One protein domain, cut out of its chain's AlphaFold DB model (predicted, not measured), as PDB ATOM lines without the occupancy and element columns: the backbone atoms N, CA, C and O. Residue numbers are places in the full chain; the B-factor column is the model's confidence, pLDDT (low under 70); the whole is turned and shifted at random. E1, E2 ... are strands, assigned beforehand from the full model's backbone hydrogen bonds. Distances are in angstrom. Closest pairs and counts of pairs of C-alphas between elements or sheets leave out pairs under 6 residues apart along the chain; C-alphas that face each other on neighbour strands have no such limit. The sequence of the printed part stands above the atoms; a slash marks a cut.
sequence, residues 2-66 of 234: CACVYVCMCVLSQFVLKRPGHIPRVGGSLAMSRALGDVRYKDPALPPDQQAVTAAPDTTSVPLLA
ATOM      1  N   CYS A   2     -13.963  56.779  10.155       54.66
ATOM      2  CA  CYS A   2     -12.514  56.687  10.364       54.66
ATOM      3  C   CYS A   2     -11.938  55.737   9.307       54.66
ATOM      4  O   CYS A   2     -12.462  54.635   9.148       54.66
ATOM      5  N   ALA A   3     -10.915  56.161   8.568       63.69
ATOM      6  CA  ALA A   3     -10.199  55.274   7.656       63.69
ATOM      7  C   ALA A   3      -9.031  54.631   8.414       63.69
ATOM      8  O   ALA A   3      -8.336  55.310   9.161       63.69
ATOM      9  N   CYS A   4      -8.797  53.335   8.220       68.00
ATOM     10  CA  CYS A   4      -7.685  52.617   8.842       68.00
ATOM     11  C   CYS A   4      -6.868  51.913   7.761       68.00
ATOM     12  O   CYS A   4      -7.437  51.292   6.863       68.00
ATOM     13  N   VAL A   5      -5.541  51.969   7.869       73.31
ATOM     14  CA  VAL A   5      -4.650  51.099   7.095       73.31
ATOM     15  C   VAL A   5      -4.402  49.843   7.917       73.31
ATOM     16  O   VAL A   5      -3.927  49.933   9.047       73.31
ATOM     17  N   TYR A   6      -4.719  48.686   7.345       74.38
ATOM     18  CA  TYR A   6      -4.362  47.383   7.898       74.38
ATOM     19  C   TYR A   6      -3.121  46.871   7.174       74.38
ATOM     20  O   TYR A   6      -3.132  46.728   5.950       74.38
ATOM     21  N   VAL A   7      -2.060  46.591   7.925       75.12
ATOM     22  CA  VAL A   7      -0.830  45.983   7.416       75.12
ATOM     23  C   VAL A   7      -0.786  44.547   7.926       75.12
ATOM     24  O   VAL A   7      -0.825  44.304   9.130       75.12
ATOM     25  N   CYS A   8      -0.751  43.596   6.997       73.44
ATOM     26  CA  CYS A   8      -0.781  42.160   7.260       73.44
ATOM     27  C   CYS A   8       0.487  41.534   6.674       73.44
ATOM     28  O   CYS A   8       0.659  41.521   5.455       73.44
ATOM     29  N   MET A   9       1.390  41.064   7.535       74.50
ATOM     30  CA  MET A   9       2.705  40.551   7.149       74.50
ATOM     31  C   MET A   9       2.786  39.051   7.461       74.50
ATOM     32  O   MET A   9       2.950  38.645   8.608       74.50
ATOM     33  N   CYS A  10       2.686  38.214   6.424       58.97
ATOM     34  CA  CYS A  10       2.924  36.762   6.519       58.97
ATOM     35  C   CYS A  10       4.400  36.377   6.323       58.97
ATOM     36  O   CYS A  10       4.743  35.198   6.394       58.97
ATOM     37  N   VAL A  11       5.246  37.347   5.967       65.81
ATOM     38  CA  VAL A  11       6.599  37.153   5.438       65.81
ATOM     39  C   VAL A  11       7.470  38.301   5.945       65.81
ATOM     40  O   VAL A  11       6.998  39.439   5.979       65.81
ATOM     41  N   LEU A  12       8.710  38.005   6.353       56.25
ATOM     42  CA  LEU A  12       9.649  38.948   6.979       56.25
ATOM     43  C   LEU A  12       9.728  40.289   6.234       56.25
ATOM     44  O   LEU A  12      10.387  40.415   5.207       56.25
ATOM     45  N   SER A  13       9.084  41.303   6.808       47.81
ATOM     46  CA  SER A  13       9.228  42.698   6.411       47.81
ATOM     47  C   SER A  13       9.753  43.475   7.616       47.81
ATOM     48  O   SER A  13       8.982  43.957   8.440       47.81
ATOM     49  N   GLN A  14      11.085  43.590   7.651       47.44
ATOM     50  CA  GLN A  14      11.937  44.390   8.548       47.44
ATOM     51  C   GLN A  14      12.480  43.765   9.855       47.44
ATOM     52  O   GLN A  14      11.901  42.880  10.477       47.44
ATOM     53  N   PHE A  15      13.653  44.302  10.227       34.09
ATOM     54  CA  PHE A  15      14.465  44.089  11.435       34.09
ATOM     55  C   PHE A  15      15.078  42.700  11.681       34.09
ATOM     56  O   PHE A  15      14.912  42.093  12.737       34.09
ATOM     57  N   VAL A  16      15.972  42.287  10.775       33.69
ATOM     58  CA  VAL A  16      17.110  41.428  11.149       33.69
ATOM     59  C   VAL A  16      18.321  42.313  11.455       33.69
ATOM     60  O   VAL A  16      18.911  42.901  10.551       33.69
ATOM     61  N   LEU A  17      18.737  42.383  12.726       31.64
ATOM     62  CA  LEU A  17      20.026  42.972  13.114       31.64
ATOM     63  C   LEU A  17      21.163  42.044  12.644       31.64
ATOM     64  O   LEU A  17      21.642  41.177  13.381       31.64
ATOM     65  N   LYS A  18      21.554  42.192  11.379       35.38
ATOM     66  CA  LYS A  18      22.465  41.294  10.662       35.38
ATOM     67  C   LYS A  18      23.909  41.475  11.146       35.38
ATOM     68  O   LYS A  18      24.684  42.234  10.570       35.38
ATOM     69  N   ARG A  19      24.306  40.736  12.189       35.53
ATOM     70  CA  ARG A  19      25.733  40.442  12.409       35.53
ATOM     71  C   ARG A  19      26.236  39.605  11.220       35.53
ATOM     72  O   ARG A  19      25.590  38.603  10.902       35.53
ATOM     73  N   PRO A  20      27.353  39.968  10.562       41.38
ATOM     74  CA  PRO A  20      27.890  39.166   9.466       41.38
ATOM     75  C   PRO A  20      28.246  37.755   9.953       41.38
ATOM     76  O   PRO A  20      28.975  37.612  10.932       41.38
ATOM     77  N   GLY A  21      27.746  36.717   9.273       55.34
ATOM     78  CA  GLY A  21      28.248  35.345   9.433       55.34
ATOM     79  C   GLY A  21      27.207  34.225   9.527       55.34
ATOM     80  O   GLY A  21      27.497  33.128   9.061       55.34
ATOM     81  N   HIS A  22      26.010  34.449  10.085       64.69
ATOM     82  CA  HIS A  22      25.026  33.361  10.231       64.69
ATOM     83  C   HIS A  22      23.572  33.851  10.307       64.69
ATOM     84  O   HIS A  22      23.110  34.302  11.355       64.69
ATOM     85  N   ILE A  23      22.822  33.709   9.208       69.81
ATOM     86  CA  ILE A  23      21.357  33.839   9.227       69.81
ATOM     87  C   ILE A  23      20.794  32.517   9.777       69.81
ATOM     88  O   ILE A  23      21.059  31.474   9.172       69.81
ATOM     89  N   PRO A  24      20.050  32.509  10.901       74.88
ATOM     90  CA  PRO A  24      19.451  31.285  11.424       74.88
ATOM     91  C   PRO A  24      18.435  30.717  10.424       74.88
ATOM     92  O   PRO A  24      17.614  31.451   9.876       74.88
ATOM     93  N   ARG A  25      18.493  29.402  10.180       84.75
ATOM     94  CA  ARG A  25      17.614  28.703   9.233       84.75
ATOM     95  C   ARG A  25      16.807  27.611   9.926       84.75
ATOM     96  O   ARG A  25      17.382  26.739  10.579       84.75
ATOM     97  N   VAL A  26      15.493  27.606   9.719       84.38
ATOM     98  CA  VAL A  26      14.592  26.534  10.156       84.38
ATOM     99  C   VAL A  26      15.001  25.235   9.462       84.38
ATOM    100  O   VAL A  26      15.148  25.179   8.235       84.38
ATOM    101  N   GLY A  27      15.282  24.202  10.263       83.56
ATOM    102  CA  GLY A  27      15.829  22.928   9.786       83.56
ATOM    103  C   GLY A  27      17.133  23.062   8.984       83.56
ATOM    104  O   GLY A  27      17.370  22.261   8.086       83.56
ATOM    105  N   GLY A  28      17.928  24.115   9.218       84.69
ATOM    106  CA  GLY A  28      19.160  24.405   8.471       84.69
ATOM    107  C   GLY A  28      18.959  24.863   7.018       84.69
ATOM    108  O   GLY A  28      19.934  25.184   6.344       84.69
ATOM    109  N   SER A  29      17.716  24.933   6.524       85.44
ATOM    110  CA  SER A  29      17.403  25.144   5.105       85.44
ATOM    111  C   SER A  29      16.651  26.455   4.848       85.44
ATOM    112  O   SER A  29      17.130  27.278   4.063       85.44
ATOM    113  N   LEU A  30      15.523  26.704   5.520       84.56
ATOM    114  CA  LEU A  30      14.671  27.870   5.250       84.56
ATOM    115  C   LEU A  30      15.063  29.070   6.124       84.56
ATOM    116  O   LEU A  30      15.087  28.958   7.342       84.56
ATOM    117  N   ALA A  31      15.334  30.234   5.530       86.75
ATOM    118  CA  ALA A  31      15.739  31.450   6.255       86.75
ATOM    119  C   ALA A  31      14.556  32.250   6.851       86.75
ATOM    120  O   ALA A  31      14.651  33.459   7.039       86.75
ATOM    121  N   MET A  32      13.418  31.593   7.088       87.12
ATOM    122  CA  MET A  32      12.129  32.226   7.382       87.12
ATOM    123  C   MET A  32      11.367  31.384   8.408       87.12
ATOM    124  O   MET A  32      11.320  30.164   8.282       87.12
ATOM    125  N   SER A  33      10.751  32.030   9.400       88.81
ATOM    126  CA  SER A  33       9.865  31.391  10.393       88.81
ATOM    127  C   SER A  33       8.374  31.564  10.078       88.81
ATOM    128  O   SER A  33       7.527  30.946  10.726       88.81
ATOM    129  N   ARG A  34       8.035  32.386   9.076       90.25
ATOM    130  CA  ARG A  34       6.668  32.583   8.580       90.25
ATOM    131  C   ARG A  34       6.633  32.512   7.060       90.25
ATOM    132  O   ARG A  34       7.466  33.138   6.405       90.25
ATOM    133  N   ALA A  35       5.685  31.746   6.527       90.06
ATOM    134  CA  ALA A  35       5.433  31.617   5.094       90.06
ATOM    135  C   ALA A  35       4.049  31.004   4.823       90.06
ATOM    136  O   ALA A  35       3.562  30.152   5.573       90.06
ATOM    137  N   LEU A  36       3.441  31.360   3.691       89.56
ATOM    138  CA  LEU A  36       2.388  30.551   3.068       89.56
ATOM    139  C   LEU A  36       3.048  29.431   2.244       89.56
ATOM    140  O   LEU A  36       4.133  29.622   1.708       89.56
ATOM    141  N   GLY A  37       2.421  28.256   2.142       90.00
ATOM    142  CA  GLY A  37       3.076  27.069   1.568       90.00
ATOM    143  C   GLY A  37       3.922  26.321   2.606       90.00
ATOM    144  O   GLY A  37       3.436  26.097   3.713       90.00
ATOM    145  N   ASP A  38       5.148  25.914   2.255       90.81
ATOM    146  CA  ASP A  38       6.133  25.276   3.156       90.81
ATOM    147  C   ASP A  38       5.598  24.109   4.015       90.81
ATOM    148  O   ASP A  38       6.000  23.896   5.158       90.81
ATOM    149  N   VAL A  39       4.695  23.306   3.442       93.19
ATOM    150  CA  VAL A  39       3.934  22.257   4.152       93.19
ATOM    151  C   VAL A  39       4.801  21.222   4.880       93.19
ATOM    152  O   VAL A  39       4.386  20.690   5.899       93.19
ATOM    153  N   ARG A  40       6.037  20.988   4.420       93.50
ATOM    154  CA  ARG A  40       7.030  20.106   5.071       93.50
ATOM    155  C   ARG A  40       7.485  20.570   6.463       93.50
ATOM    156  O   ARG A  40       8.131  19.799   7.162       93.50
ATOM    157  N   TYR A  41       7.206  21.819   6.832       91.50
ATOM    158  CA  TYR A  41       7.517  22.407   8.138       91.50
ATOM    159  C   TYR A  41       6.261  22.641   8.996       91.50
ATOM    160  O   TYR A  41       6.332  23.355   9.999       91.50
ATOM    161  N   LYS A  42       5.110  22.093   8.579       94.31
ATOM    162  CA  LYS A  42       3.807  22.323   9.205       94.31
ATOM    163  C   LYS A  42       3.174  21.007   9.628       94.31
ATOM    164  O   LYS A  42       2.873  20.164   8.788       94.31
ATOM    165  N   ASP A  43       2.960  20.855  10.927       95.12
ATOM    166  CA  ASP A  43       2.313  19.687  11.517       95.12
ATOM    167  C   ASP A  43       0.817  19.986  11.741       95.12
ATOM    168  O   ASP A  43       0.500  20.901  12.506       95.12
ATOM    169  N   PRO A  44      -0.126  19.261  11.109       93.88
ATOM    170  CA  PRO A  44      -1.558  19.491  11.303       93.88
ATOM    171  C   PRO A  44      -2.053  19.209  12.734       93.88
ATOM    172  O   PRO A  44      -3.173  19.600  13.053       93.88
ATOM    173  N   ALA A  45      -1.262  18.547  13.588       96.69
ATOM    174  CA  ALA A  45      -1.590  18.329  14.996       96.69
ATOM    175  C   ALA A  45      -1.233  19.520  15.909       96.69
ATOM    176  O   ALA A  45      -1.700  19.563  17.048       96.69
ATOM    177  N   LEU A  46      -0.423  20.479  15.438       95.12
ATOM    178  CA  LEU A  46       0.038  21.623  16.235       95.12
ATOM    179  C   LEU A  46      -0.747  22.914  15.927       95.12
ATOM    180  O   LEU A  46      -1.091  23.178  14.769       95.12
ATOM    181  N   PRO A  47      -0.998  23.777  16.929       94.50
ATOM    182  CA  PRO A  47      -1.588  25.091  16.695       94.50
ATOM    183  C   PRO A  47      -0.605  26.028  15.953       94.50
ATOM    184  O   PRO A  47       0.602  25.772  15.933       94.50
ATOM    185  N   PRO A  48      -1.084  27.113  15.303       89.06
ATOM    186  CA  PRO A  48      -0.261  27.946  14.419       89.06
ATOM    187  C   PRO A  48       0.965  28.604  15.066       89.06
ATOM    188  O   PRO A  48       1.920  28.907  14.359       89.06
ATOM    189  N   ASP A  49       0.945  28.843  16.373       88.25
ATOM    190  CA  ASP A  49       2.027  29.426  17.174       88.25
ATOM    191  C   ASP A  49       3.159  28.433  17.493       88.25
ATOM    192  O   ASP A  49       4.282  28.851  17.763       88.25
ATOM    193  N   GLN A  50       2.890  27.126  17.404       93.38
ATOM    194  CA  GLN A  50       3.851  26.048  17.686       93.38
ATOM    195  C   GLN A  50       4.449  25.421  16.412       93.38
ATOM    196  O   GLN A  50       5.220  24.465  16.479       93.38
ATOM    197  N   GLN A  51       4.112  25.959  15.239       92.50
ATOM    198  CA  GLN A  51       4.644  25.510  13.954       92.50
ATOM    199  C   GLN A  51       6.107  25.931  13.773       92.50
ATOM    200  O   GLN A  51       6.464  27.077  14.038       92.50
ATOM    201  N   ALA A  52       6.937  25.050  13.201       91.56
ATOM    202  CA  ALA A  52       8.310  25.406  12.825       91.56
ATOM    203  C   ALA A  52       8.352  26.515  11.752       91.56
ATOM    204  O   ALA A  52       9.285  27.317  11.721       91.56
ATOM    205  N   VAL A  53       7.327  26.570  10.892       92.56
ATOM    206  CA  VAL A  53       7.037  27.700   9.997       92.56
ATOM    207  C   VAL A  53       5.544  27.998  10.059       92.56
ATOM    208  O   VAL A  53       4.736  27.193   9.597       92.56
ATOM    209  N   THR A  54       5.146  29.153  10.591       92.81
ATOM    210  CA  THR A  54       3.719  29.497  10.697       92.81
ATOM    211  C   THR A  54       3.173  30.185   9.443       92.81
ATOM    212  O   THR A  54       3.892  30.861   8.708       92.81
ATOM    213  N   ALA A  55       1.876  30.005   9.186       91.44
ATOM    214  CA  ALA A  55       1.118  30.776   8.196       91.44
ATOM    215  C   ALA A  55       0.347  31.955   8.823       91.44
ATOM    216  O   ALA A  55      -0.287  32.713   8.092       91.44
ATOM    217  N   ALA A  56       0.368  32.104  10.153       90.44
ATOM    218  CA  ALA A  56      -0.324  33.190  10.835       90.44
ATOM    219  C   ALA A  56       0.363  34.542  10.540       90.44
ATOM    220  O   ALA A  56       1.576  34.660  10.760       90.44
ATOM    221  N   PRO A  57      -0.370  35.563  10.059       89.38
ATOM    222  CA  PRO A  57       0.187  36.892   9.840       89.38
ATOM    223  C   PRO A  57       0.393  37.644  11.151       89.38
ATOM    224  O   PRO A  57      -0.401  37.513  12.083       89.38
ATOM    225  N   ASP A  58       1.378  38.536  11.171       86.00
ATOM    226  CA  ASP A  58       1.365  39.660  12.104       86.00
ATOM    227  C   ASP A  58       0.518  40.783  11.499       86.00
ATOM    228  O   ASP A  58       0.706  41.167  10.341       86.00
ATOM    229  N   THR A  59      -0.464  41.274  12.258       84.50
ATOM    230  CA  THR A  59      -1.424  42.288  11.796       84.50
ATOM    231  C   THR A  59      -1.339  43.529  12.666       84.50
ATOM    232  O   THR A  59      -1.511  43.450  13.881       84.50
ATOM    233  N   THR A  60      -1.128  44.685  12.043       81.81
ATOM    234  CA  THR A  60      -1.183  45.994  12.701       81.81
ATOM    235  C   THR A  60      -2.182  46.895  11.983       81.81
ATOM    236  O   THR A  60      -2.393  46.787  10.772       81.81
ATOM    237  N   SER A  61      -2.841  47.777  12.732       79.12
ATOM    238  CA  SER A  61      -3.784  48.754  12.192       79.12
ATOM    239  C   SER A  61      -3.384  50.161  12.618       79.12
ATOM    240  O   SER A  61      -3.150  50.432  13.794       79.12
ATOM    241  N   VAL A  62      -3.300  51.067  11.646       80.19
ATOM    242  CA  VAL A  62      -2.984  52.479  11.879       80.19
ATOM    243  C   VAL A  62      -4.203  53.315  11.486       80.19
ATOM    244  O   VAL A  62      -4.584  53.310  10.309       80.19
ATOM    245  N   PRO A  63      -4.834  54.035  12.433       76.25
ATOM    246  CA  PRO A  63      -5.882  54.992  12.110       76.25
ATOM    247  C   PRO A  63      -5.322  56.120  11.240       76.25
ATOM    248  O   PRO A  63      -4.408  56.843  11.641       76.25
ATOM    249  N   LEU A  64      -5.907  56.313  10.061       72.94
ATOM    250  CA  LEU A  64      -5.752  57.545   9.303       72.94
ATOM    251  C   LEU A  64      -6.666  58.577   9.955       72.94
ATOM    252  O   LEU A  64      -7.856  58.671   9.643       72.94
ATOM    253  N   LEU A  65      -6.101  59.324  10.902       62.47
ATOM    254  CA  LEU A  65      -6.758  60.484  11.484       62.47
ATOM    255  C   LEU A  65      -7.209  61.413  10.351       62.47
ATOM    256  O   LEU A  65      -6.396  62.012   9.648       62.47
ATOM    257  N   ALA A  66      -8.524  61.536  10.180       53.69
ATOM    258  CA  ALA A  66      -9.077  62.700   9.517       53.69
ATOM    259  C   ALA A  66      -8.743  63.919  10.386       53.69
ATOM    260  O   ALA A  66      -8.810  63.842  11.617       53.69
TER     261      ALA A  66
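What this domain is: This is residues 2 to 66 of the 234 residues of the protein "PPM-type phosphatase domain-containing protein" of Volvox carteri f. nagariensis (UniProt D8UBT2). This domain has little regular structure: a two-stranded antiparallel ribbon, E1 beside E2, makes one end, and a loose, irregular coil of loops makes the other, with residues 13 to 22 sticking out as a free loop. The 65 printed residues hold no named helix and two named strands, E1 then E2; the class is all strand, though only 14 residues are in named elements. The whole is loose, with a radius of gyration of the C-alphas of 15.3 A, and flat, spanning 48 by 36 by 16 A.

Where its parts are: Find C-alpha 3 at (-10.199, 55.274, 7.656); from there E1, residues 3 to 9, runs 19.6 A. E2, residues 58 to 64, runs 19.5 A to C-alpha 64 at (-5.752, 57.545, 9.303).

How they stand to each other: E1 and E2 are antiparallel neighbours and a hairpin, their directions at 160 degrees. Look at C-alphas 4 and 63, which face each other at 4.4 A. N 5 and O 62, 2.9 A apart, are within hydrogen-bond range.

The domain as a whole: The C-alphas of Gly 28 and Ala 66, the two farthest apart, are 47.6 A apart. The printed part has no cut. The link from E1 to E2 is long, 48 residues. Look for pLDDT under 70 at residues 2 to 4, 10 to 23 and 65 to 66.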